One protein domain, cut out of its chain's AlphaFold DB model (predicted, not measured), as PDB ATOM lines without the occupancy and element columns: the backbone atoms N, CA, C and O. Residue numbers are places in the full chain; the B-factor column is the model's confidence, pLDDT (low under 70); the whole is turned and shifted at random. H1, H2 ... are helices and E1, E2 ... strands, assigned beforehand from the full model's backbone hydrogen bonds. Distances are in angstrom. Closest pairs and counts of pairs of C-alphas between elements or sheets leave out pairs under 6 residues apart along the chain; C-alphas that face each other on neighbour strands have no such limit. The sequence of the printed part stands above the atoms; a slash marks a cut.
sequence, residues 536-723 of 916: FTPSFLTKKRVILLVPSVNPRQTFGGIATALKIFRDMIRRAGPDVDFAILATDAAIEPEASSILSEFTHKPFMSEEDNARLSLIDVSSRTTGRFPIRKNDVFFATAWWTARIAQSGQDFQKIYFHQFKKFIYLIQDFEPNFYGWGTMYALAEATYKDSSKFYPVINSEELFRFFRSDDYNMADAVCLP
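AT A GLANCE: This is residues 536 to 723 of the 916 residues of the protein "Lipopolysaccharide biosynthesis protein-like protein" of Methylorubrum extorquens (strain PA1) (UniProt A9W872). A strongly twisted sheet of eight parallel strands runs through the domain, with the long helix H3 packed over one face and H1 over the other, where the sheet curls round H1. H6 covers the E9 and E10 end, the small strand pair E1 and E6 packs on the late part of H3, and the short helices H4 and H5 sit together near its start. The printed part has 188 residues with six named helices and ten named strands, in the order E1 E2 H1 E3 H2 E4 E5 E6 E7 H3 E8 H4 H5 E9 H6 E10; the large sheet's order is E4 E5 E3 E2 E7 E8 E9 E10. The class is mixed, helices and strands, and the whole is compact, with a radius of gyration of the C-alphas of 16.2 A and spans of 46 by 40 by 36 A.

IN THESE COORDINATES: The large sheet holds E4, residues 603 to 605, E5, 616 to 620, E3, 580 to 586 and 20.1 A long, E2, 544 to 550 and 19.6 A long, E7, 635 to 639, E8, 665 to 669, E9, 696 to 701, and E10, 720 to 722. The helices are H3, 642 to 659 and 25.2 A long, H1, 561 to 575 and 21.3 A long, H2, 593 to 598, H4, 673 to 676, H5, 681 to 687, and H6, 703 to 710. E1, 536 to 539, begins at C-alpha 536 (-39.628, -17.475, 10.423); E6 is 628 to 632, and E10 ends at C-alpha 722 (-11.112, -9.269, 19.416).

HOW THE PARTS SIT: Inner strand E2 is parallel to E3, with N 548 and O 583 at 2.8 A, and to E7, with N 638 and O 547 at 2.7 A. E8 and E9 pair through N 669 and O 699, 2.8 A. H3 is on the sheet at a height of 8.8 A, over E7, the C-alphas of Ala 639 and Ala 645 being closest at 4.9 A. H1 is on the opposite face. The units E2, H1, E3; E7, H3, E8; E8, H4 H5, E9; and E9, H6, E10 are strand-helix-strand units, parallel neighbour strands joined through helices, each with a right-handed crossover; E3, H2, E4 is a split one, with E5 between. H4 and H5 touch, with closest C-alphas Pro 674 and Tyr 683 at 4.4 A. H2 is not on the sheet. In H1, H2, H3, H5 and H6 every O i to N i+4 pair is within hydrogen-bond range; H4 is too short for one.

THE WHOLE: The farthest C-alphas, those of Asn 613 and Asp 712, are 46.6 A apart. The printed part has no cut and no long link. Its mean pLDDT is 90.2; residues 611 and 625 to 626 are under 70.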
ATOM      1  N   PHE A 536     -39.556 -16.955   9.058       85.31
ATOM      2  CA  PHE A 536     -39.628 -17.475  10.423       85.31
ATOM      3  C   PHE A 536     -41.032 -17.977  10.776       85.31
ATOM      4  O   PHE A 536     -42.025 -17.547  10.198       85.31
ATOM      5  N   THR A 537     -41.111 -18.901  11.726       85.06
ATOM      6  CA  THR A 537     -42.353 -19.362  12.361       85.06
ATOM      7  C   THR A 537     -42.116 -19.427  13.868       85.06
ATOM      8  O   THR A 537     -40.994 -19.745  14.274       85.06
ATOM      9  N   PRO A 538     -43.095 -19.104  14.725       86.00
ATOM     10  CA  PRO A 538     -42.868 -19.145  16.162       86.00
ATOM     11  C   PRO A 538     -42.679 -20.592  16.626       86.00
ATOM     12  O   PRO A 538     -43.398 -21.484  16.181       86.00
ATOM     13  N   SER A 539     -41.728 -20.809  17.532       85.88
ATOM     14  CA  SER A 539     -41.535 -22.086  18.211       85.88
ATOM     15  C   SER A 539     -42.048 -22.039  19.643       85.88
ATOM     16  O   SER A 539     -41.842 -21.058  20.360       85.88
ATOM     17  N   PHE A 540     -42.666 -23.137  20.079       76.81
ATOM     18  CA  PHE A 540     -43.177 -23.304  21.444       76.81
ATOM     19  C   PHE A 540     -42.108 -23.742  22.449       76.81
ATOM     20  O   PHE A 540     -42.365 -23.785  23.651       76.81
ATOM     21  N   LEU A 541     -40.899 -24.054  21.978       84.88
ATOM     22  CA  LEU A 541     -39.773 -24.350  22.852       84.88
ATOM     23  C   LEU A 541     -39.287 -23.065  23.527       84.88
ATOM     24  O   LEU A 541     -38.981 -22.067  22.875       84.88
ATOM     25  N   THR A 542     -39.187 -23.097  24.852       85.00
ATOM     26  CA  THR A 542     -38.816 -21.931  25.670       85.00
ATOM     27  C   THR A 542     -37.326 -21.878  26.004       85.00
ATOM     28  O   THR A 542     -36.827 -20.825  26.423       85.00
ATOM     29  N   LYS A 543     -36.613 -22.990  25.794       90.44
ATOM     30  CA  LYS A 543     -35.191 -23.154  26.095       90.44
ATOM     31  C   LYS A 543     -34.333 -22.157  25.309       90.44
ATOM     32  O   LYS A 543     -34.521 -21.993  24.099       90.44
ATOM     33  N   LYS A 544     -33.394 -21.487  25.994       93.69
ATOM     34  CA  LYS A 544     -32.453 -20.537  25.373       93.69
ATOM     35  C   LYS A 544     -31.624 -21.264  24.315       93.69
ATOM     36  O   LYS A 544     -31.197 -22.398  24.529       93.69
ATOM     37  N   ARG A 545     -31.389 -20.609  23.177       96.12
ATOM     38  CA  ARG A 545     -30.557 -21.167  22.111       96.12
ATOM     39  C   ARG A 545     -29.759 -20.083  21.404       96.12
ATOM     40  O   ARG A 545     -30.306 -19.043  21.049       96.12
ATOM     41  N   VAL A 546     -28.471 -20.331  21.182       97.81
ATOM     42  CA  VAL A 546     -27.606 -19.440  20.397       97.81
ATOM     43  C   VAL A 546     -27.499 -19.972  18.971       97.81
ATOM     44  O   VAL A 546     -27.169 -21.140  18.763       97.81
ATOM     45  N   ILE A 547     -27.779 -19.123  17.984       98.25
ATOM     46  CA  ILE A 547     -27.810 -19.478  16.563       98.25
ATOM     47  C   ILE A 547     -26.646 -18.805  15.837       98.25
ATOM     48  O   ILE A 547     -26.695 -17.606  15.575       98.25
ATOM     49  N   LEU A 548     -25.622 -19.572  15.471       98.62
ATOM     50  CA  LEU A 548     -24.537 -19.109  14.611       98.62
ATOM     51  C   LEU A 548     -24.970 -19.147  13.142       98.62
ATOM     52  O   LEU A 548     -25.211 -20.217  12.585       98.62
ATOM     53  N   LEU A 549     -25.022 -17.976  12.512       98.12
ATOM     54  CA  LEU A 549     -25.287 -17.804  11.089       98.12
ATOM     55  C   LEU A 549     -23.957 -17.690  10.338       98.12
ATOM     56  O   LEU A 549     -23.198 -16.733  10.533       98.12
ATOM     57  N   VAL A 550     -23.677 -18.657   9.466       96.56
ATOM     58  CA  VAL A 550     -22.462 -18.693   8.639       96.56
ATOM     59  C   VAL A 550     -22.805 -19.008   7.186       96.56
ATOM     60  O   VAL A 550     -23.680 -19.837   6.942       96.56
ATOM     61  N   PRO A 551     -22.090 -18.432   6.201       93.44
ATOM     62  CA  PRO A 551     -22.325 -18.762   4.796       93.44
ATOM     63  C   PRO A 551     -22.148 -20.252   4.489       93.44
ATOM     64  O   PRO A 551     -22.920 -20.848   3.743       93.44
ATOM     65  N   SER A 552     -21.138 -20.878   5.092       93.12
ATOM     66  CA  SER A 552     -20.830 -22.290   4.896       93.12
ATOM     67  C   SER A 552     -20.079 -22.852   6.096       93.12
ATOM     68  O   SER A 552     -19.384 -22.122   6.807       93.12
ATOM     69  N   VAL A 553     -20.197 -24.163   6.285       93.00
ATOM     70  CA  VAL A 553     -19.371 -24.963   7.202       93.00
ATOM     71  C   VAL A 553     -18.401 -25.889   6.456       93.00
ATOM     72  O   VAL A 553     -17.616 -26.593   7.094       93.00
ATOM     73  N   ASN A 554     -18.420 -25.882   5.117       90.38
ATOM     74  CA  ASN A 554     -17.631 -26.798   4.297       90.38
ATOM     75  C   ASN A 554     -16.136 -26.454   4.374       90.38
ATOM     76  O   ASN A 554     -15.773 -25.302   4.130       90.38
ATOM     77  N   PRO A 555     -15.232 -27.420   4.637       83.56
ATOM     78  CA  PRO A 555     -13.824 -27.150   4.966       83.56
ATOM     79  C   PRO A 555     -13.069 -26.288   3.953       83.56
ATOM     80  O   PRO A 555     -12.215 -25.486   4.326       83.56
ATOM     81  N   ARG A 556     -13.410 -26.412   2.665       77.19
ATOM     82  CA  ARG A 556     -12.834 -25.616   1.567       77.19
ATOM     83  C   ARG A 556     -13.294 -24.157   1.542       77.19
ATOM     84  O   ARG A 556     -12.792 -23.383   0.737       77.19
ATOM     85  N   GLN A 557     -14.252 -23.784   2.379       77.94
ATOM     86  CA  GLN A 557     -14.829 -22.443   2.493       77.94
ATOM     87  C   GLN A 557     -14.684 -21.886   3.921       77.94
ATOM     88  O   GLN A 557     -14.740 -20.673   4.122       77.94
ATOM     89  N   THR A 558     -14.416 -22.745   4.908       76.06
ATOM     90  CA  THR A 558     -14.225 -22.392   6.321       76.06
ATOM     91  C   THR A 558     -12.837 -21.790   6.582       76.06
ATOM     92  O   THR A 558     -11.951 -22.433   7.143       76.06
ATOM     93  N   PHE A 559     -12.627 -20.527   6.205       72.38
ATOM     94  CA  PHE A 559     -11.384 -19.791   6.486       72.38
ATOM     95  C   PHE A 559     -11.644 -18.416   7.109       72.38
ATOM     96  O   PHE A 559     -12.756 -17.892   7.063       72.38
ATOM     97  N   GLY A 560     -10.599 -17.823   7.697       76.00
ATOM     98  CA  GLY A 560     -10.636 -16.464   8.242       76.00
ATOM     99  C   GLY A 560     -11.761 -16.261   9.261       76.00
ATOM    100  O   GLY A 560     -11.762 -16.873  10.333       76.00
ATOM    101  N   GLY A 561     -12.725 -15.405   8.913       82.38
ATOM    102  CA  GLY A 561     -13.830 -15.021   9.790       82.38
ATOM    103  C   GLY A 561     -14.724 -16.181  10.235       82.38
ATOM    104  O   GLY A 561     -15.099 -16.231  11.404       82.38
ATOM    105  N   ILE A 562     -14.991 -17.163   9.363       87.56
ATOM    106  CA  ILE A 562     -15.851 -18.312   9.702       87.56
ATOM    107  C   ILE A 562     -15.174 -19.199  10.755       87.56
ATOM    108  O   ILE A 562     -15.795 -19.584  11.744       87.56
ATOM    109  N   ALA A 563     -13.875 -19.473  10.596       87.69
ATOM    110  CA  ALA A 563     -13.111 -20.251  11.572       87.69
ATOM    111  C   ALA A 563     -13.060 -19.553  12.944       87.69
ATOM    112  O   ALA A 563     -13.177 -20.204  13.982       87.69
ATOM    113  N   THR A 564     -12.940 -18.221  12.944       91.06
ATOM    114  CA  THR A 564     -12.981 -17.402  14.163       91.06
ATOM    115  C   THR A 564     -14.347 -17.481  14.844       91.06
ATOM    116  O   THR A 564     -14.412 -17.711  16.051       91.06
ATOM    117  N   ALA A 565     -15.434 -17.370  14.077       95.31
ATOM    118  CA  ALA A 565     -16.794 -17.492  14.591       95.31
ATOM    119  C   ALA A 565     -17.054 -18.871  15.209       95.31
ATOM    120  O   ALA A 565     -17.521 -18.952  16.341       95.31
ATOM    121  N   LEU A 566     -16.668 -19.953  14.520       94.88
ATOM    122  CA  LEU A 566     -16.790 -21.325  15.030       94.88
ATOM    123  C   LEU A 566     -15.973 -21.546  16.310       94.88
ATOM    124  O   LEU A 566     -16.421 -22.264  17.203       94.88
ATOM    125  N   LYS A 567     -14.787 -20.932  16.425       92.75
ATOM    126  CA  LYS A 567     -13.979 -20.987  17.652       92.75
ATOM    127  C   LYS A 567     -14.696 -20.302  18.815       92.75
ATOM    128  O   LYS A 567     -14.878 -20.940  19.847       92.75
ATOM    129  N   ILE A 568     -15.145 -19.055  18.628       95.19
ATOM    130  CA  ILE A 568     -15.900 -18.308  19.649       95.19
ATOM    131  C   ILE A 568     -17.152 -19.092  20.050       95.19
ATOM    132  O   ILE A 568     -17.403 -19.283  21.232       95.19
ATOM    133  N   PHE A 569     -17.891 -19.621  19.076       97.06
ATOM    134  CA  PHE A 569     -19.103 -20.399  19.311       97.06
ATOM    135  C   PHE A 569     -18.841 -21.671  20.131       97.06
ATOM    136  O   PHE A 569     -19.562 -21.953  21.084       97.06
ATOM    137  N   ARG A 570     -17.764 -22.411  19.836       96.12
ATOM    138  CA  ARG A 570     -17.331 -23.561  20.653       96.12
ATOM    139  C   ARG A 570     -16.912 -23.154  22.062       96.12
ATOM    140  O   ARG A 570     -17.200 -23.886  23.006       96.12
ATOM    141  N   ASP A 571     -16.249 -22.015  22.219       95.56
ATOM    142  CA  ASP A 571     -15.883 -21.503  23.539       95.56
ATOM    143  C   ASP A 571     -17.138 -21.101  24.344       95.56
ATOM    144  O   ASP A 571     -17.201 -21.406  25.535       95.56
ATOM    145  N   MET A 572     -18.177 -20.543  23.701       96.75
ATOM    146  CA  MET A 572     -19.490 -20.300  24.325       96.75
ATOM    147  C   MET A 572     -20.143 -21.610  24.778       96.75
ATOM    148  O   MET A 572     -20.582 -21.701  25.919       96.75
ATOM    149  N   ILE A 573     -20.152 -22.651  23.932       96.69
ATOM    150  CA  ILE A 573     -20.722 -23.975  24.262       96.69
ATOM    151  C   ILE A 573     -20.094 -24.567  25.531       96.69
ATOM    152  O   ILE A 573     -20.793 -25.180  26.340       96.69
ATOM    153  N   ARG A 574     -18.774 -24.407  25.708       95.81
ATOM    154  CA  ARG A 574     -18.052 -24.925  26.884       95.81
ATOM    155  C   ARG A 574     -18.348 -24.153  28.167       95.81
ATOM    156  O   ARG A 574     -18.138 -24.707  29.242       95.81
ATOM    157  N   ARG A 575     -18.739 -22.883  28.058       96.00
ATOM    158  CA  ARG A 575     -18.980 -21.990  29.198       96.00
ATOM    159  C   ARG A 575     -20.446 -21.915  29.601       96.00
ATOM    160  O   ARG A 575     -20.722 -21.745  30.777       96.00
ATOM    161  N   ALA A 576     -21.350 -22.055  28.640       95.44
ATOM    162  CA  ALA A 576     -22.777 -21.963  28.877       95.44
ATOM    163  C   ALA A 576     -23.321 -23.140  29.698       95.44
ATOM    164  O   ALA A 576     -22.840 -24.277  29.581       95.44
ATOM    165  N   GLY A 577     -24.384 -22.869  30.452       93.12
ATOM    166  CA  GLY A 577     -25.115 -23.850  31.238       93.12
ATOM    167  C   GLY A 577     -25.690 -25.010  30.405       93.12
ATOM    168  O   GLY A 577     -25.794 -24.942  29.168       93.12
ATOM    169  N   PRO A 578     -26.083 -26.116  31.063       90.81
ATOM    170  CA  PRO A 578     -26.647 -27.292  30.390       90.81
ATOM    171  C   PRO A 578     -28.001 -27.007  29.716       90.81
ATOM    172  O   PRO A 578     -28.371 -27.688  28.753       90.81
ATOM    173  N   ASP A 579     -28.701 -25.966  30.171       90.25
ATOM    174  CA  ASP A 579     -30.020 -25.560  29.683       90.25
ATOM    175  C   ASP A 579     -29.976 -24.589  28.491       90.25
ATOM    176  O   ASP A 579     -31.005 -24.044  28.088       90.25
ATOM    177  N   VAL A 580     -28.805 -24.412  27.875       95.19
ATOM    178  CA  VAL A 580     -28.633 -23.629  26.645       95.19
ATOM    179  C   VAL A 580     -28.323 -24.553  25.471       95.19
ATOM    180  O   VAL A 580     -27.370 -25.342  25.514       95.19
ATOM    181  N   ASP A 581     -29.117 -24.426  24.410       96.19
ATOM    182  CA  ASP A 581     -28.875 -25.095  23.133       96.19
ATOM    183  C   ASP A 581     -28.075 -24.210  22.170       96.19
ATOM    184  O   ASP A 581     -27.973 -22.992  22.309       96.19
ATOM    185  N   PHE A 582     -27.523 -24.829  21.138       97.56
ATOM    186  CA  PHE A 582     -26.703 -24.183  20.129       97.56
ATOM    187  C   PHE A 582     -27.056 -24.734  18.754       97.56
ATOM    188  O   PHE A 582     -27.183 -25.945  18.570       97.56
ATOM    189  N   ALA A 583     -27.200 -23.847  17.777       97.06
ATOM    190  CA  ALA A 583     -27.443 -24.218  16.393       97.06
ATOM    191  C   ALA A 583     -26.477 -23.499  15.453       97.06
ATOM    192  O   ALA A 583     -26.219 -22.310  15.621       97.06
ATOM    193  N   ILE A 584     -25.975 -24.211  14.447       97.75
ATOM    194  CA  ILE A 584     -25.260 -23.624  13.312       97.75
ATOM    195  C   ILE A 584     -26.180 -23.697  12.097       97.75
ATOM    196  O   ILE A 584     -26.647 -24.780  11.742       97.75
ATOM    197  N   LEU A 585     -26.429 -22.550  11.470       96.25
ATOM    198  CA  LEU A 585     -27.203 -22.425  10.240       96.25
ATOM    199  C   LEU A 585     -26.262 -22.059   9.089       96.25
ATOM    200  O   LEU A 585     -25.670 -20.975   9.094       96.25
ATOM    201  N   ALA A 586     -26.149 -22.954   8.106       94.50
ATOM    202  CA  ALA A 586     -25.416 -22.709   6.864       94.50
ATOM    203  C   ALA A 586     -26.322 -21.990   5.850       94.50
ATOM    204  O   ALA A 586     -27.341 -22.540   5.432       94.50
ATOM    205  N   THR A 587     -25.987 -20.750   5.479       92.19
ATOM    206  CA  THR A 587     -26.884 -19.863   4.714       92.19
ATOM    207  C   THR A 587     -26.632 -19.814   3.211       92.19
ATOM    208  O   THR A 587     -27.501 -19.343   2.484       92.19
ATOM    209  N   ASP A 588     -25.493 -20.269   2.701       88.31
ATOM    210  CA  ASP A 588     -25.121 -20.052   1.292       88.31
ATOM    211  C   ASP A 588     -24.718 -21.346   0.579       88.31
ATOM    212  O   ASP A 588     -25.001 -21.492  -0.609       88.31
ATOM    213  N   ALA A 589     -24.105 -22.294   1.289       86.88
ATOM    214  CA  ALA A 589     -23.702 -23.584   0.739       86.88
ATOM    215  C   ALA A 589     -24.364 -24.742   1.482       86.88
ATOM    216  O   ALA A 589     -24.454 -24.725   2.713       86.88
ATOM    217  N   ALA A 590     -24.768 -25.758   0.716       86.81
ATOM    218  CA  ALA A 590     -25.281 -26.987   1.287       86.81
ATOM    219  C   ALA A 590     -24.195 -27.712   2.093       86.81
ATOM    220  O   ALA A 590     -23.013 -27.672   1.736       86.81
ATOM    221  N   ILE A 591     -24.592 -28.371   3.177       87.94
ATOM    222  CA  ILE A 591     -23.646 -29.015   4.094       87.94
ATOM    223  C   ILE A 591     -23.138 -30.327   3.485       87.94
ATOM    224  O   ILE A 591     -23.904 -31.266   3.278       87.94
ATOM    225  N   GLU A 592     -21.837 -30.397   3.208       87.69
ATOM    226  CA  GLU A 592     -21.201 -31.577   2.611       87.69
ATOM    227  C   GLU A 592     -20.865 -32.659   3.663       87.69
ATOM    228  O   GLU A 592     -20.571 -32.324   4.816       87.69
ATOM    229  N   PRO A 593     -20.791 -33.955   3.285       86.19
ATOM    230  CA  PRO A 593     -20.471 -35.045   4.218       86.19
ATOM    231  C   PRO A 593     -19.150 -34.869   4.985       86.19
ATOM    232  O   PRO A 593     -19.030 -35.291   6.136       86.19
ATOM    233  N   GLU A 594     -18.150 -34.230   4.371       87.50
ATOM    234  CA  GLU A 594     -16.875 -33.918   5.029       87.50
ATOM    235  C   GLU A 594     -17.069 -32.925   6.187       87.50
ATOM    236  O   GLU A 594     -16.522 -33.119   7.275       87.50
ATOM    237  N   ALA A 595     -17.902 -31.899   5.983       87.44
ATOM    238  CA  ALA A 595     -18.248 -30.922   7.010       87.44
ATOM    239  C   ALA A 595     -19.006 -31.582   8.171       87.44
ATOM    240  O   ALA A 595     -18.679 -31.340   9.333       87.44
ATOM    241  N   SER A 596     -19.955 -32.469   7.853       86.25
ATOM    242  CA  SER A 596     -20.692 -33.275   8.835       86.25
ATOM    243  C   SER A 596     -19.775 -34.136   9.702       86.25
ATOM    244  O   SER A 596     -19.992 -34.252  10.902       86.25
ATOM    245  N   SER A 597     -18.727 -34.720   9.117       88.00
ATOM    246  CA  SER A 597     -17.744 -35.523   9.856       88.00
ATOM    247  C   SER A 597     -16.929 -34.672  10.842       88.00
ATOM    248  O   SER A 597     -16.731 -35.052  11.999       88.00
ATOM    249  N   ILE A 598     -16.506 -33.477  10.413       88.56
ATOM    250  CA  ILE A 598     -15.738 -32.528  11.240       88.56
ATOM    251  C   ILE A 598     -16.580 -31.930  12.373       88.56
ATOM    252  O   ILE A 598     -16.032 -31.591  13.422       88.56
ATOM    253  N   LEU A 599     -17.887 -31.793  12.156       91.56
ATOM    254  CA  LEU A 599     -18.870 -31.305  13.123       91.56
ATOM    255  C   LEU A 599     -19.722 -32.451  13.686       91.56
ATOM    256  O   LEU A 599     -20.910 -32.264  13.946       91.56
ATOM    257  N   SER A 600     -19.131 -33.634  13.875       92.38
ATOM    258  CA  SER A 600     -19.835 -34.831  14.360       92.38
ATOM    259  C   SER A 600     -20.432 -34.676  15.763       92.38
ATOM    260  O   SER A 600     -21.307 -35.452  16.146       92.38
ATOM    261  N   GLU A 601     -20.017 -33.659  16.525       94.12
ATOM    262  CA  GLU A 601     -20.648 -33.272  17.786       94.12
ATOM    263  C   GLU A 601     -22.031 -32.609  17.612       94.12
ATOM    264  O   GLU A 601     -22.794 -32.527  18.578       94.12
ATOM    265  N   PHE A 602     -22.377 -32.148  16.406       94.88
ATOM    266  CA  PHE A 602     -23.666 -31.535  16.086       94.88
ATOM    267  C   PHE A 602     -24.625 -32.537  15.435       94.88
ATOM    268  O   PHE A 602     -24.283 -33.267  14.508       94.88
ATOM    269  N   THR A 603     -25.880 -32.523  15.881       93.25
ATOM    270  CA  THR A 603     -26.951 -33.328  15.286       93.25
ATOM    271  C   THR A 603     -27.553 -32.593  14.095       93.25
ATOM    272  O   THR A 603     -28.026 -31.464  14.234       93.25
ATOM    273  N   HIS A 604     -27.572 -33.226  12.923       89.06
ATOM    274  CA  HIS A 604     -28.254 -32.673  11.754       89.06
ATOM    275  C   HIS A 604     -29.760 -32.572  12.004       89.06
ATOM    276  O   HIS A 604     -30.395 -33.570  12.350       89.06
ATOM    277  N   LYS A 605     -30.332 -31.384  11.792       85.88
ATOM    278  CA  LYS A 605     -31.780 -31.172  11.856       85.88
ATOM    279  C   LYS A 605     -32.328 -30.651  10.526       85.88
ATOM    280  O   LYS A 605     -31.692 -29.801   9.900       85.88
ATOM    281  N   PRO A 606     -33.521 -31.115  10.113       81.12
ATOM    282  CA  PRO A 606     -34.249 -30.534   8.993       81.12
ATOM    283  C   PRO A 606     -34.495 -29.034   9.199       81.12
ATOM    284  O   PRO A 606     -34.798 -28.611  10.315       81.12
ATOM    285  N   PHE A 607     -34.452 -28.250   8.119       79.94
ATOM    286  CA  PHE A 607     -34.641 -26.791   8.131       79.94
ATOM    287  C   PHE A 607     -35.867 -26.323   8.950       79.94
ATOM    288  O   PHE A 607     -35.780 -25.370   9.724       79.94
ATOM    289  N   MET A 608     -37.002 -27.014   8.822       79.00
ATOM    290  CA  MET A 608     -38.277 -26.622   9.444       79.00
ATOM    291  C   MET A 608     -38.611 -27.404  10.727       79.00
ATOM    292  O   MET A 608     -39.732 -27.308  11.225       79.00
ATOM    293  N   SER A 609     -37.688 -28.219  11.248       75.12
ATOM    294  CA  SER A 609     -37.973 -29.096  12.389       75.12
ATOM    295  C   SER A 609     -37.978 -28.343  13.720       75.12
ATOM    296  O   SER A 609     -37.068 -27.571  14.024       75.12
ATOM    297  N   GLU A 610     -38.985 -28.631  14.545       72.31
ATOM    298  CA  GLU A 610     -39.091 -28.163  15.933       72.31
ATOM    299  C   GLU A 610     -38.590 -29.194  16.960       72.31
ATOM    300  O   GLU A 610     -38.877 -29.067  18.148       72.31
ATOM    301  N   GLU A 611     -37.875 -30.241  16.543       69.06
ATOM    302  CA  GLU A 611     -37.389 -31.270  17.471       69.06
ATOM    303  C   GLU A 611     -36.421 -30.692  18.520       69.06
ATOM    304  O   GLU A 611     -35.446 -30.015  18.182       69.06
ATOM    305  N   ASP A 612     -36.638 -31.018  19.800       71.56
ATOM    306  CA  ASP A 612     -35.773 -30.613  20.926       71.56
ATOM    307  C   ASP A 612     -34.816 -31.727  21.392       71.56
ATOM    308  O   ASP A 612     -34.260 -31.706  22.484       71.56
ATOM    309  N   ASN A 613     -34.601 -32.737  20.551       75.38
ATOM    310  CA  ASN A 613     -33.812 -33.934  20.870       75.38
ATOM    311  C   ASN A 613     -32.286 -33.720  20.911       75.38
ATOM    312  O   ASN A 613     -31.547 -34.681  21.117       75.38
ATOM    313  N   ALA A 614     -31.796 -32.499  20.695       86.25
ATOM    314  CA  ALA A 614     -30.366 -32.235  20.597       86.25
ATOM    315  C   ALA A 614     -30.008 -30.817  21.034       86.25
ATOM    316  O   ALA A 614     -30.499 -29.840  20.461       86.25
ATOM    317  N   ARG A 615     -29.063 -30.741  21.982       93.31
ATOM    318  CA  ARG A 615     -28.451 -29.496  22.457       93.31
ATOM    319  C   ARG A 615     -27.636 -28.803  21.369       93.31
ATOM    320  O   ARG A 615     -27.630 -27.584  21.311       93.31
ATOM    321  N   LEU A 616     -26.941 -29.564  20.522       96.56
ATOM    322  CA  LEU A 616     -26.101 -29.050  19.437       96.56
ATOM    323  C   LEU A 616     -26.722 -29.448  18.098       96.56
ATOM    324  O   LEU A 616     -26.830 -30.636  17.802       96.56
ATOM    325  N   SER A 617     -27.153 -28.470  17.304       95.25
ATOM    326  CA  SER A 617     -27.851 -28.692  16.031       95.25
ATOM    327  C   SER A 617     -27.091 -28.100  14.841       95.25
ATOM    328  O   SER A 617     -26.550 -27.000  14.934       95.25
ATOM    329  N   LEU A 618     -27.085 -28.802  13.711       94.31
ATOM    330  CA  LEU A 618     -26.537 -28.332  12.437       94.31
ATOM    331  C   LEU A 618     -27.646 -28.338  11.382       94.31
ATOM    332  O   LEU A 618     -28.292 -29.364  11.173       94.31
ATOM    333  N   ILE A 619     -27.910 -27.181  10.773       92.25
ATOM    334  CA  ILE A 619     -29.092 -26.954   9.935       92.25
ATOM    335  C   ILE A 619     -28.670 -26.289   8.630       92.25
ATOM    336  O   ILE A 619     -28.009 -25.250   8.622       92.25
ATOM    337  N   ASP A 620     -29.077 -26.889   7.518       89.94
ATOM    338  CA  ASP A 620     -28.903 -26.316   6.190       89.94
ATOM    339  C   ASP A 620     -30.088 -25.399   5.870       89.94
ATOM    340  O   ASP A 620     -31.239 -25.841   5.877       89.94
ATOM    341  N   VAL A 621     -29.814 -24.117   5.625       89.25
ATOM    342  CA  VAL A 621     -30.819 -23.124   5.205       89.25
ATOM    343  C   VAL A 621     -30.420 -22.435   3.897       89.25
ATOM    344  O   VAL A 621     -30.943 -21.368   3.551       89.25
ATOM    345  N   SER A 622     -29.480 -23.028   3.157       84.50
ATOM    346  CA  SER A 622     -28.999 -22.516   1.871       84.50
ATOM    347  C   SER A 622     -30.114 -22.535   0.817       84.50
ATOM    348  O   SER A 622     -30.309 -21.555   0.087       84.50
ATOM    349  N   SER A 623     -30.945 -23.583   0.831       77.06
ATOM    350  CA  SER A 623     -32.197 -23.650   0.081       77.06
ATOM    351  C   SER A 623     -33.383 -23.246   0.958       77.06
ATOM    352  O   SER A 623     -33.891 -24.012   1.769       77.06
ATOM    353  N   ARG A 624     -33.796 -21.981   0.829       75.19
ATOM    354  CA  ARG A 624     -34.871 -21.366   1.630       75.19
ATOM    355  C   ARG A 624     -35.932 -20.687   0.763       75.19
ATOM    356  O   ARG A 624     -36.172 -19.493   0.889       75.19
ATOM    357  N   THR A 625     -36.471 -21.369  -0.258       64.50
ATOM    358  CA  THR A 625     -37.462 -20.737  -1.174       64.50
ATOM    359  C   THR A 625     -38.834 -20.624  -0.515       64.50
ATOM    360  O   THR A 625     -39.558 -19.663  -0.773       64.50
ATOM    361  N   THR A 626     -39.186 -21.611   0.306       61.41
ATOM    362  CA  THR A 626     -40.525 -21.772   0.888       61.41
ATOM    363  C   THR A 626     -40.532 -22.195   2.352       61.41
ATOM    364  O   THR A 626     -41.579 -22.116   2.989       61.41
ATOM    365  N   GLY A 627     -39.400 -22.646   2.897       70.25
ATOM    366  CA  GLY A 627     -39.330 -23.088   4.287       70.25
ATOM    367  C   GLY A 627     -39.280 -21.929   5.284       70.25
ATOM    368  O   GLY A 627     -38.744 -20.857   4.990       70.25
ATOM    369  N   ARG A 628     -39.845 -22.161   6.474       81.25
ATOM    370  CA  ARG A 628     -39.843 -21.225   7.605       81.25
ATOM    371  C   ARG A 628     -39.034 -21.817   8.754       81.25
ATOM    372  O   ARG A 628     -39.297 -22.939   9.176       81.25
ATOM    373  N   PHE A 629     -38.068 -21.062   9.262       88.19
ATOM    374  CA  PHE A 629     -37.248 -21.463  10.396       88.19
ATOM    375  C   PHE A 629     -38.012 -21.276  11.720       88.19
ATOM    376  O   PHE A 629     -38.476 -20.161  11.983       88.19
ATOM    377  N   PRO A 630     -38.126 -22.305  12.578       89.19
ATOM    378  CA  PRO A 630     -38.751 -22.163  13.886       89.19
ATOM    379  C   PRO A 630     -37.851 -21.385  14.852       89.19
ATOM    380  O   PRO A 630     -36.778 -21.852  15.253       89.19
ATOM    381  N   ILE A 631     -38.312 -20.198  15.242       90.69
ATOM    382  CA  ILE A 631     -37.611 -19.285  16.145       90.69
ATOM    383  C   ILE A 631     -38.249 -19.298  17.533       90.69
ATOM    384  O   ILE A 631     -39.461 -19.157  17.696       90.69
ATOM    385  N   ARG A 632     -37.420 -19.480  18.557       91.94
ATOM    386  CA  ARG A 632     -37.823 -19.490  19.965       91.94
ATOM    387  C   ARG A 632     -37.865 -18.063  20.499       91.94
ATOM    388  O   ARG A 632     -37.049 -17.220  20.117       91.94
ATOM    389  N   LYS A 633     -38.724 -17.821  21.492       91.31
ATOM    390  CA  LYS A 633     -38.763 -16.551  22.244       91.31
ATOM    391  C   LYS A 633     -37.383 -16.117  22.751       91.31
ATOM    392  O   LYS A 633     -37.058 -14.936  22.769       91.31
ATOM    393  N   ASN A 634     -36.565 -17.092  23.140       92.69
ATOM    394  CA  ASN A 634     -35.272 -16.868  23.767       92.69
ATOM    395  C   ASN A 634     -34.055 -17.060  22.852       92.69
ATOM    396  O   ASN A 634     -32.938 -17.012  23.374       92.69
ATOM    397  N   ASP A 635     -34.248 -17.254  21.544       95.75
ATOM    398  CA  ASP A 635     -33.137 -17.376  20.594       95.75
ATOM    399  C   ASP A 635     -32.253 -16.115  20.604       95.75
ATOM    400  O   ASP A 635     -32.756 -14.991  20.685       95.75
ATOM    401  N   VAL A 636     -30.938 -16.310  20.513       96.94
ATOM    402  CA  VAL A 636     -29.924 -15.262  20.347       96.94
ATOM    403  C   VAL A 636     -29.178 -15.533  19.047       96.94
ATOM    404  O   VAL A 636     -28.527 -16.568  18.906       96.94
ATOM    405  N   PHE A 637     -29.254 -14.614  18.089       98.38
ATOM    406  CA  PHE A 637     -28.513 -14.749  16.836       98.38
ATOM    407  C   PHE A 637     -27.051 -14.337  17.000       98.38
ATOM    408  O   PHE A 637     -26.729 -13.409  17.738       98.38
ATOM    409  N   PHE A 638     -26.179 -15.002  16.254       98.38
ATOM    410  CA  PHE A 638     -24.768 -14.694  16.111       98.38
ATOM    411  C   PHE A 638     -24.441 -14.626  14.614       98.38
ATOM    412  O   PHE A 638     -24.285 -15.643  13.941       98.38
ATOM    413  N   ALA A 639     -24.356 -13.403  14.095       98.06
ATOM    414  CA  ALA A 639     -24.050 -13.084  12.707       98.06
ATOM    415  C   ALA A 639     -22.542 -12.930  12.445       98.06
ATOM    416  O   ALA A 639     -21.773 -12.516  13.317       98.06
ATOM    417  N   THR A 640     -22.143 -13.231  11.208       97.00
ATOM    418  CA  THR A 640     -20.758 -13.165  10.725       97.00
ATOM    419  C   THR A 640     -20.626 -12.238   9.517       97.00
ATOM    420  O   THR A 640     -20.144 -11.127   9.671       97.00
ATOM    421  N   ALA A 641     -21.087 -12.657   8.338       95.25
ATOM    422  CA  ALA A 641     -21.107 -11.821   7.135       95.25
ATOM    423  C   ALA A 641     -22.273 -10.819   7.155       95.25
ATOM    424  O   ALA A 641     -23.310 -11.084   7.777       95.25
ATOM    425  N   TRP A 642     -22.173  -9.715   6.414       95.94
ATOM    426  CA  TRP A 642     -23.177  -8.644   6.461       95.94
ATOM    427  C   TRP A 642     -24.596  -9.105   6.105       95.94
ATOM    428  O   TRP A 642     -25.575  -8.667   6.710       95.94
ATOM    429  N   TRP A 643     -24.749 -10.058   5.187       94.69
ATOM    430  CA  TRP A 643     -26.071 -10.601   4.868       94.69
ATOM    431  C   TRP A 643     -26.637 -11.505   5.966       94.69
ATOM    432  O   TRP A 643     -27.850 -11.533   6.171       94.69
ATOM    433  N   THR A 644     -25.781 -12.189   6.731       96.38
ATOM    434  CA  THR A 644     -26.222 -12.949   7.910       96.38
ATOM    435  C   THR A 644     -26.691 -12.019   9.032       96.38
ATOM    436  O   THR A 644     -27.642 -12.349   9.737       96.38
ATOM    437  N   ALA A 645     -26.117 -10.816   9.146       96.75
ATOM    438  CA  ALA A 645     -26.606  -9.792  10.069       96.75
ATOM    439  C   ALA A 645     -27.999  -9.284   9.677       96.75
ATOM    440  O   ALA A 645     -28.836  -9.069  10.549       96.75
ATOM    441  N   ARG A 646     -28.301  -9.178   8.376       93.75
ATOM    442  CA  ARG A 646     -29.670  -8.885   7.914       93.75
ATOM    443  C   ARG A 646     -30.656  -9.993   8.287       93.75
ATOM    444  O   ARG A 646     -31.746  -9.685   8.750       93.75
ATOM    445  N   ILE A 647     -30.268 -11.263   8.142       93.56
ATOM    446  CA  ILE A 647     -31.089 -12.402   8.597       93.56
ATOM    447  C   ILE A 647     -31.348 -12.308  10.109       93.56
ATOM    448  O   ILE A 647     -32.487 -12.477  10.545       93.56
ATOM    449  N   ALA A 648     -30.323 -11.987  10.905       96.25
ATOM    450  CA  ALA A 648     -30.459 -11.792  12.349       96.25
ATOM    451  C   ALA A 648     -31.394 -10.621  12.705       96.25
ATOM    452  O   ALA A 648     -32.215 -10.759  13.608       96.25
ATOM    453  N   GLN A 649     -31.324  -9.498  11.978       93.44
ATOM    454  CA  GLN A 649     -32.240  -8.360  12.142       93.44
ATOM    455  C   GLN A 649     -33.692  -8.755  11.852       93.44
ATOM    456  O   GLN A 649     -34.573  -8.460  12.654       93.44
ATOM    457  N   SER A 650     -33.943  -9.487  10.762       89.56
ATOM    458  CA  SER A 650     -35.280 -10.010  10.456       89.56
ATOM    459  C   SER A 650     -35.796 -10.954  11.550       89.56
ATOM    460  O   SER A 650     -36.970 -10.891  11.911       89.56
ATOM    461  N   GLY A 651     -34.929 -11.802  12.112       91.56
ATOM    462  CA  GLY A 651     -35.278 -12.678  13.233       91.56
ATOM    463  C   GLY A 651     -35.582 -11.907  14.523       91.56
ATOM    464  O   GLY A 651     -36.548 -12.219  15.214       91.56
ATOM    465  N   GLN A 652     -34.807 -10.864  14.824       92.38
ATOM    466  CA  GLN A 652     -35.036  -9.956  15.954       92.38
ATOM    467  C   GLN A 652     -36.371  -9.209  15.821       92.38
ATOM    468  O   GLN A 652     -37.132  -9.134  16.787       92.38
ATOM    469  N   ASP A 653     -36.680  -8.686  14.632       88.06
ATOM    470  CA  ASP A 653     -37.959  -8.026  14.357       88.06
ATOM    471  C   ASP A 653     -39.126  -9.011  14.519       88.06
ATOM    472  O   ASP A 653     -40.143  -8.673  15.132       88.06
ATOM    473  N   PHE A 654     -38.956 -10.258  14.069       87.25
ATOM    474  CA  PHE A 654     -39.934 -11.319  14.293       87.25
ATOM    475  C   PHE A 654     -40.152 -11.599  15.788       87.25
ATOM    476  O   PHE A 654     -41.299 -11.653  16.233       87.25
ATOM    477  N   GLN A 655     -39.087 -11.723  16.595       90.62
ATOM    478  CA  GLN A 655     -39.222 -11.921  18.047       90.62
ATOM    479  C   GLN A 655     -39.927 -10.745  18.728       90.62
ATOM    480  O   GLN A 655     -40.754 -10.948  19.620       90.62
ATOM    481  N   LYS A 656     -39.638  -9.518  18.289       88.06
ATOM    482  CA  LYS A 656     -40.271  -8.309  18.818       88.06
ATOM    483  C   LYS A 656     -41.769  -8.290  18.534       88.06
ATOM    484  O   LYS A 656     -42.537  -7.918  19.416       88.06
ATOM    485  N   ILE A 657     -42.170  -8.676  17.327       82.81
ATOM    486  CA  ILE A 657     -43.574  -8.699  16.913       82.81
ATOM    487  C   ILE A 657     -44.324  -9.840  17.606       82.81
ATOM    488  O   ILE A 657     -45.376  -9.597  18.182       82.81
ATOM    489  N   TYR A 658     -43.787 -11.062  17.573       83.44
ATOM    490  CA  TYR A 658     -44.527 -12.257  17.991       83.44
ATOM    491  C   TYR A 658     -44.399 -12.571  19.488       83.44
ATOM    492  O   TYR A 658     -45.325 -13.086  20.105       83.44
ATOM    493  N   PHE A 659     -43.248 -12.284  20.102       86.31
ATOM    494  CA  PHE A 659     -42.991 -12.600  21.513       86.31
ATOM    495  C   PHE A 659     -42.919 -11.364  22.412       86.31
ATOM    496  O   PHE A 659     -42.612 -11.504  23.601       86.31
ATOM    497  N   HIS A 660     -43.154 -10.171  21.851       86.50
ATOM    498  CA  HIS A 660     -42.971  -8.879  22.519       86.50
ATOM    499  C   HIS A 660     -41.593  -8.736  23.176       86.50
ATOM    500  O   HIS A 660     -41.444  -8.101  24.220       86.50
ATOM    501  N   GLN A 661     -40.575  -9.355  22.573       87.81
ATOM    502  CA  GLN A 661     -39.232  -9.406  23.126       87.81
ATOM    503  C   GLN A 661     -38.210  -8.960  22.092       87.81
ATOM    504  O   GLN A 661     -38.141  -9.485  20.987       87.81
ATOM    505  N   PHE A 662     -37.377  -8.006  22.486       90.50
ATOM    506  CA  PHE A 662     -36.227  -7.576  21.712       90.50
ATOM    507  C   PHE A 662     -34.956  -8.102  22.375       90.50
ATOM    508  O   PHE A 662     -34.767  -7.926  23.579       90.50
ATOM    509  N   LYS A 663     -34.078  -8.729  21.592       90.56
ATOM    510  CA  LYS A 663     -32.732  -9.121  22.020       90.56
ATOM    511  C   LYS A 663     -31.729  -8.651  20.988       90.56
ATOM    512  O   LYS A 663     -31.937  -8.904  19.804       90.56
ATOM    513  N   LYS A 664     -30.641  -8.004  21.420       95.00
ATOM    514  CA  LYS A 664     -29.496  -7.735  20.538       95.00
ATOM    515  C   LYS A 664     -29.002  -9.065  19.953       95.00
ATOM    516  O   LYS A 664     -29.051 -10.088  20.627       95.00
ATOM    517  N   PHE A 665     -28.532  -9.069  18.711       97.31
ATOM    518  CA  PHE A 665     -27.776 -10.210  18.185       97.31
ATOM    519  C   PHE A 665     -26.274  -9.962  18.332       97.31
ATOM    520  O   PHE A 665     -25.838  -8.817  18.392       97.31
ATOM    521  N   ILE A 666     -25.465 -11.011  18.383       98.06
ATOM    522  CA  ILE A 666     -24.002 -10.907  18.369       98.06
ATOM    523  C   ILE A 666     -23.569 -10.672  16.923       98.06
ATOM    524  O   ILE A 666     -23.939 -11.453  16.048       98.06
ATOM    525  N   TYR A 667     -22.777  -9.637  16.655       98.00
ATOM    526  CA  TYR A 667     -22.254  -9.379  15.312       98.00
ATOM    527  C   TYR A 667     -20.729  -9.399  15.331       98.00
ATOM    528  O   TYR A 667     -20.093  -8.482  15.851       98.00
ATOM    529  N   LEU A 668     -20.137 -10.454  14.767       97.69
ATOM    530  CA  LEU A 668     -18.690 -10.554  14.601       97.69
ATOM    531  C   LEU A 668     -18.254  -9.848  13.319       97.69
ATOM    532  O   LEU A 668     -18.258 -10.438  12.240       97.69
ATOM    533  N   ILE A 669     -17.852  -8.591  13.463       96.56
ATOM    534  CA  ILE A 669     -17.429  -7.725  12.369       96.56
ATOM    535  C   ILE A 669     -15.948  -7.986  12.083       96.56
ATOM    536  O   ILE A 669     -15.063  -7.657  12.876       96.56
ATOM    537  N   GLN A 670     -15.687  -8.628  10.948       93.75
ATOM    538  CA  GLN A 670     -14.355  -9.102  10.557       93.75
ATOM    539  C   GLN A 670     -13.577  -8.094   9.711       93.75
ATOM    540  O   GLN A 670     -12.349  -8.114   9.688       93.75
ATOM    541  N   ASP A 671     -14.298  -7.245   8.989       94.31
ATOM    542  CA  ASP A 671     -13.768  -6.248   8.069       94.31
ATOM    543  C   ASP A 671     -14.845  -5.169   7.854       94.31
ATOM    544  O   ASP A 671     -15.988  -5.321   8.295       94.31
ATOM    545  N   PHE A 672     -14.508  -4.096   7.145       93.94
ATOM    546  CA  PHE A 672     -15.507  -3.187   6.600       93.94
ATOM    547  C   PHE A 672     -16.013  -3.751   5.263       93.94
ATOM    548  O   PHE A 672     -15.520  -3.410   4.189       93.94
ATOM    549  N   GLU A 673     -16.992  -4.659   5.340       94.50
ATOM    550  CA  GLU A 673     -17.491  -5.438   4.195       94.50
ATOM    551  C   GLU A 673     -18.066  -4.624   3.013       94.50
ATOM    552  O   GLU A 673     -18.012  -5.131   1.890       94.50
ATOM    553  N   PRO A 674     -18.546  -3.368   3.164       94.31
ATOM    554  CA  PRO A 674     -18.899  -2.522   2.024       94.31
ATOM    555  C   PRO A 674     -17.752  -2.352   1.027       94.31
ATOM    556  O   PRO A 674     -18.003  -2.359  -0.175       94.31
ATOM    557  N   ASN A 675     -16.496  -2.317   1.493       91.31
ATOM    558  CA  ASN A 675     -15.312  -2.211   0.630       91.31
ATOM    559  C   ASN A 675     -15.068  -3.449  -0.246       91.31
ATOM    560  O   ASN A 675     -14.177  -3.433  -1.094       91.31
ATOM    561  N   PHE A 676     -15.825  -4.534  -0.073       90.62
ATOM    562  CA  PHE A 676     -15.777  -5.667  -1.004       90.62
ATOM    563  C   PHE A 676     -16.442  -5.331  -2.344       90.62
ATOM    564  O   PHE A 676     -16.317  -6.091  -3.303       90.62
ATOM    565  N   TYR A 677     -17.133  -4.192  -2.408       89.44
ATOM    566  CA  TYR A 677     -17.883  -3.721  -3.556       89.44
ATOM    567  C   TYR A 677     -17.510  -2.264  -3.864       89.44
ATOM    568  O   TYR A 677     -17.176  -1.486  -2.971       89.44
ATOM    569  N   GLY A 678     -17.617  -1.863  -5.132       88.56
ATOM    570  CA  GLY A 678     -17.698  -0.437  -5.468       88.56
ATOM    571  C   GLY A 678     -19.023   0.167  -4.980       88.56
ATOM    572  O   GLY A 678     -19.975  -0.569  -4.696       88.56
ATOM    573  N   TRP A 679     -19.111   1.502  -4.911       92.94
ATOM    574  CA  TRP A 679     -20.356   2.189  -4.548       92.94
ATOM    575  C   TRP A 679     -21.525   1.722  -5.423       92.94
ATOM    576  O   TRP A 679     -21.486   1.794  -6.650       92.94
ATOM    577  N   GLY A 680     -22.573   1.227  -4.769       92.56
ATOM    578  CA  GLY A 680     -23.718   0.607  -5.418       92.56
ATOM    579  C   GLY A 680     -24.593  -0.139  -4.415       92.56
ATOM    580  O   GLY A 680     -24.454   0.024  -3.203       92.56
ATOM    581  N   THR A 681     -25.493  -0.986  -4.918       90.81
ATOM    582  CA  THR A 681     -26.495  -1.677  -4.092       90.81
ATOM    583  C   THR A 681     -25.872  -2.515  -2.974       90.81
ATOM    584  O   THR A 681     -26.283  -2.397  -1.826       90.81
ATOM    585  N   MET A 682     -24.861  -3.332  -3.286       92.88
ATOM    586  CA  MET A 682     -24.232  -4.216  -2.293       92.88
ATOM    587  C   MET A 682     -23.483  -3.429  -1.214       92.88
ATOM    588  O   MET A 682     -23.606  -3.754  -0.039       92.88
ATOM    589  N   TYR A 683     -22.794  -2.351  -1.604       94.88
ATOM    590  CA  TYR A 683     -22.148  -1.428  -0.672       94.88
ATOM    591  C   TYR A 683     -23.166  -0.848   0.319       94.88
ATOM    592  O   TYR A 683     -23.004  -0.993   1.529       94.88
ATOM    593  N   ALA A 684     -24.249  -0.250  -0.189       95.06
ATOM    594  CA  ALA A 684     -25.251   0.409   0.648       95.06
ATOM    595  C   ALA A 684     -25.956  -0.576   1.596       95.06
ATOM    596  O   ALA A 684     -26.207  -0.257   2.758       95.06
ATOM    597  N   LEU A 685     -26.258  -1.789   1.119       94.38
ATOM    598  CA  LEU A 685     -26.913  -2.818   1.931       94.38
ATOM    599  C   LEU A 685     -25.996  -3.391   3.014       94.38
ATOM    600  O   LEU A 685     -26.491  -3.663   4.108       94.38
ATOM    601  N   ALA A 686     -24.700  -3.552   2.731       95.75
ATOM    602  CA  ALA A 686     -23.708  -3.965   3.717       95.75
ATOM    603  C   ALA A 686     -23.498  -2.875   4.779       95.75
ATOM    604  O   ALA A 686     -23.546  -3.163   5.975       95.75
ATOM    605  N   GLU A 687     -23.351  -1.612   4.365       95.62
ATOM    606  CA  GLU A 687     -23.111  -0.484   5.274       95.62
ATOM    607  C   GLU A 687     -24.304  -0.255   6.210       95.62
ATOM    608  O   GLU A 687     -24.127  -0.009   7.405       95.62
ATOM    609  N   ALA A 688     -25.529  -0.413   5.698       94.69
ATOM    610  CA  ALA A 688     -26.751  -0.292   6.489       94.69
ATOM    611  C   ALA A 688     -26.788  -1.246   7.697       94.69
ATOM    612  O   ALA A 688     -27.459  -0.946   8.683       94.69
ATOM    613  N   THR A 689     -26.050  -2.364   7.664       95.81
ATOM    614  CA  THR A 689     -25.976  -3.301   8.800       95.81
ATOM    615  C   THR A 689     -25.238  -2.729  10.010       95.81
ATOM    616  O   THR A 689     -25.443  -3.219  11.116       95.81
ATOM    617  N   TYR A 690     -24.431  -1.678   9.825       95.38
ATOM    618  CA  TYR A 690     -23.625  -1.057  10.880       95.38
ATOM    619  C   TYR A 690     -24.243   0.212  11.473       95.38
ATOM    620  O   TYR A 690     -23.832   0.631  12.550       95.38
ATOM    621  N   LYS A 691     -25.200   0.847  10.778       91.56
ATOM    622  CA  LYS A 691     -25.692   2.197  11.117       91.56
ATOM    623  C   LYS A 691     -26.506   2.274  12.410       91.56
ATOM    624  O   LYS A 691     -26.616   3.353  12.977       91.56
ATOM    625  N   ASP A 692     -27.074   1.159  12.865       90.44
ATOM    626  CA  ASP A 692     -27.842   1.093  14.109       90.44
ATOM    627  C   ASP A 692     -27.247   0.045  15.056       90.44
ATOM    628  O   ASP A 692     -27.685  -1.108  15.111       90.44
ATOM    629  N   SER A 693     -26.223   0.462  15.800       91.31
ATOM    630  CA  SER A 693     -25.533  -0.371  16.790       91.31
ATOM    631  C   SER A 693     -26.395  -0.708  18.012       91.31
ATOM    632  O   SER A 693     -26.038  -1.600  18.775       91.31
ATOM    633  N   SER A 694     -27.576  -0.093  18.181       92.12
ATOM    634  CA  SER A 694     -28.516  -0.481  19.244       92.12
ATOM    635  C   SER A 694     -29.114  -1.878  19.022       92.12
ATOM    636  O   SER A 694     -29.573  -2.517  19.972       92.12
ATOM    637  N   LYS A 695     -29.065  -2.380  17.780       93.44
ATOM    638  CA  LYS A 695     -29.620  -3.681  17.382       93.44
ATOM    639  C   LYS A 695     -28.708  -4.871  17.637       93.44
ATOM    640  O   LYS A 695     -29.194  -6.003  17.615       93.44
ATOM    641  N   PHE A 696     -27.420  -4.659  17.883       96.31
ATOM    642  CA  PHE A 696     -26.460  -5.750  18.015       96.31
ATOM    643  C   PHE A 696     -25.364  -5.467  19.037       96.31
ATOM    644  O   PHE A 696     -25.122  -4.332  19.429       96.31
ATOM    645  N   TYR A 697     -24.707  -6.534  19.470       96.69
ATOM    646  CA  TYR A 697     -23.511  -6.508  20.292       96.69
ATOM    647  C   TYR A 697     -22.279  -6.644  19.375       96.69
ATOM    648  O   TYR A 697     -22.068  -7.729  18.814       96.69
ATOM    649  N   PRO A 698     -21.493  -5.571  19.145       96.75
ATOM    650  CA  PRO A 698     -20.405  -5.581  18.167       96.75
ATOM    651  C   PRO A 698     -19.152  -6.273  18.718       96.75
ATOM    652  O   PRO A 698     -18.519  -5.779  19.651       96.75
ATOM    653  N   VAL A 699     -18.741  -7.377  18.095       96.81
ATOM    654  CA  VAL A 699     -17.439  -8.021  18.328       96.81
ATOM    655  C   VAL A 699     -16.556  -7.733  17.120       96.81
ATOM    656  O   VAL A 699     -16.757  -8.298  16.050       96.81
ATOM    657  N   ILE A 700     -15.590  -6.833  17.268       95.50
ATOM    658  CA  ILE A 700     -14.821  -6.289  16.144       95.50
ATOM    659  C   ILE A 700     -13.432  -6.917  16.110       95.50
ATOM    660  O   ILE A 700     -12.693  -6.855  17.091       95.50
ATOM    661  N   ASN A 701     -13.069  -7.525  14.985       93.62
ATOM    662  CA  ASN A 701     -11.757  -8.137  14.800       93.62
ATOM    663  C   ASN A 701     -10.684  -7.068  14.559       93.62
ATOM    664  O   ASN A 701     -10.799  -6.308  13.602       93.62
ATOM    665  N   SER A 702      -9.624  -7.078  15.373       90.56
ATOM    666  CA  SER A 702      -8.485  -6.147  15.409       90.56
ATOM    667  C   SER A 702      -8.746  -4.778  16.040       90.56
ATOM    668  O   SER A 702      -9.847  -4.223  16.004       90.56
ATOM    669  N   GLU A 703      -7.688  -4.217  16.618       90.00
ATOM    670  CA  GLU A 703      -7.694  -2.909  17.263       90.00
ATOM    671  C   GLU A 703      -7.884  -1.758  16.261       90.00
ATOM    672  O   GLU A 703      -8.513  -0.750  16.580       90.00
ATOM    673  N   GLU A 704      -7.355  -1.876  15.044       90.19
ATOM    674  CA  GLU A 704      -7.462  -0.850  14.002       90.19
ATOM    675  C   GLU A 704      -8.895  -0.738  13.471       90.19
ATOM    676  O   GLU A 704      -9.440   0.366  13.388       90.19
ATOM    677  N   LEU A 705      -9.540  -1.876  13.199       92.50
ATOM    678  CA  LEU A 705     -10.944  -1.908  12.789       92.50
ATOM    679  C   LEU A 705     -11.870  -1.446  13.924       92.50
ATOM    680  O   LEU A 705     -12.832  -0.721  13.677       92.50
ATOM    681  N   PHE A 706     -11.562  -1.813  15.171       92.94
ATOM    682  CA  PHE A 706     -12.290  -1.336  16.349       92.94
ATOM    683  C   PHE A 706     -12.311   0.195  16.420       92.94
ATOM    684  O   PHE A 706     -13.378   0.790  16.552       92.94
ATOM    685  N   ARG A 707     -11.151   0.847  16.263       89.12
ATOM    686  CA  ARG A 707     -11.064   2.318  16.260       89.12
ATOM    687  C   ARG A 707     -11.835   2.944  15.099       89.12
ATOM    688  O   ARG A 707     -12.480   3.966  15.298       89.12
ATOM    689  N   PHE A 708     -11.820   2.319  13.921       91.81
ATOM    690  CA  PHE A 708     -12.607   2.777  12.772       91.81
ATOM    691  C   PHE A 708     -14.112   2.813  13.084       91.81
ATOM    692  O   PHE A 708     -14.754   3.837  12.879       91.81
ATOM    693  N   PHE A 709     -14.677   1.749  13.657       93.06
ATOM    694  CA  PHE A 709     -16.106   1.705  14.009       93.06
ATOM    695  C   PHE A 709     -16.476   2.515  15.264       93.06
ATOM    696  O   PHE A 709     -17.652   2.785  15.515       93.06
ATOM    697  N   ARG A 710     -15.481   2.922  16.055       89.62
ATOM    698  CA  ARG A 710     -15.649   3.840  17.188       89.62
ATOM    699  C   ARG A 710     -15.639   5.312  16.780       89.62
ATOM    700  O   ARG A 710     -15.959   6.139  17.626       89.62
ATOM    701  N   SER A 711     -15.289   5.619  15.530       85.19
ATOM    702  CA  SER A 711     -15.362   6.976  14.981       85.19
ATOM    703  C   SER A 711     -16.797   7.517  14.954       85.19
ATOM    704  O   SER A 711     -17.764   6.753  15.047       85.19
ATOM    705  N   ASP A 712     -16.926   8.834  14.781       80.31
ATOM    706  CA  ASP A 712     -18.211   9.545  14.758       80.31
ATOM    707  C   ASP A 712     -19.184   9.020  13.682       80.31
ATOM    708  O   ASP A 712     -20.398   9.125  13.848       80.31
ATOM    709  N   ASP A 713     -18.675   8.391  12.616       83.31
ATOM    710  CA  ASP A 713     -19.478   7.888  11.492       83.31
ATOM    711  C   ASP A 713     -20.345   6.661  11.839       83.31
ATOM    712  O   ASP A 713     -21.372   6.421  11.193       83.31
ATOM    713  N   TYR A 714     -19.932   5.864  12.834       89.75
ATOM    714  CA  TYR A 714     -20.625   4.632  13.254       89.75
ATOM    715  C   TYR A 714     -20.944   4.589  14.750       89.75
ATOM    716  O   TYR A 714     -21.873   3.886  15.151       89.75
ATOM    717  N   ASN A 715     -20.184   5.320  15.571       87.12
ATOM    718  CA  ASN A 715     -20.394   5.520  17.002       87.12
ATOM    719  C   ASN A 715     -20.781   4.240  17.775       87.12
ATOM    720  O   ASN A 715     -21.781   4.195  18.498       87.12
ATOM    721  N   MET A 716     -20.001   3.163  17.626       92.44
ATOM    722  CA  MET A 716     -20.302   1.882  18.281       92.44
ATOM    723  C   MET A 716     -19.939   1.861  19.781       92.44
ATOM    724  O   MET A 716     -18.987   1.193  20.185       92.44
ATOM    725  N   ALA A 717     -20.745   2.577  20.585       85.75
ATOM    726  CA  ALA A 717     -20.963   2.493  22.045       85.75
ATOM    727  C   ALA A 717     -20.281   1.336  22.789       85.75
ATOM    728  O   ALA A 717     -19.320   1.488  23.544       85.75
ATOM    729  N   ASP A 718     -20.834   0.162  22.531       89.69
ATOM    730  CA  ASP A 718     -20.643  -1.033  23.342       89.69
ATOM    731  C   ASP A 718     -19.728  -2.046  22.641       89.69
ATOM    732  O   ASP A 718     -19.699  -3.221  23.001       89.69
ATOM    733  N   ALA A 719     -19.012  -1.624  21.591       93.44
ATOM    734  CA  ALA A 719     -18.149  -2.522  20.844       93.44
ATOM    735  C   ALA A 719     -17.064  -3.124  21.741       93.44
ATOM    736  O   ALA A 719     -16.489  -2.453  22.605       93.44
ATOM    737  N   VAL A 720     -16.715  -4.376  21.457       95.06
ATOM    738  CA  VAL A 720     -15.553  -5.050  22.033       95.06
ATOM    739  C   VAL A 720     -14.596  -5.499  20.941       95.06
ATOM    740  O   VAL A 720     -15.003  -5.961  19.878       95.06
ATOM    741  N   CYS A 721     -13.301  -5.367  21.199       93.94
ATOM    742  CA  CYS A 721     -12.245  -5.736  20.270       93.94
ATOM    743  C   CYS A 721     -11.784  -7.175  20.519       93.94
ATOM    744  O   CYS A 721     -11.336  -7.514  21.617       93.94
ATOM    745  N   LEU A 722     -11.845  -8.013  19.487       92.75
ATOM    746  CA  LEU A 722     -11.112  -9.269  19.416       92.75
ATOM    747  C   LEU A 722      -9.667  -8.946  18.991       92.75
ATOM    748  O   LEU A 722      -9.450  -8.596  17.828       92.75
ATOM    749  N   PRO A 723      -8.681  -9.029  19.904       89.06
ATOM    750  CA  PRO A 723      -7.327  -8.571  19.619       89.06
ATOM    751  C   PRO A 723      -6.617  -9.495  18.635       89.06
ATOM    752  O   PRO A 723      -6.820 -10.716  18.659       89.06
TER     753      PRO A 723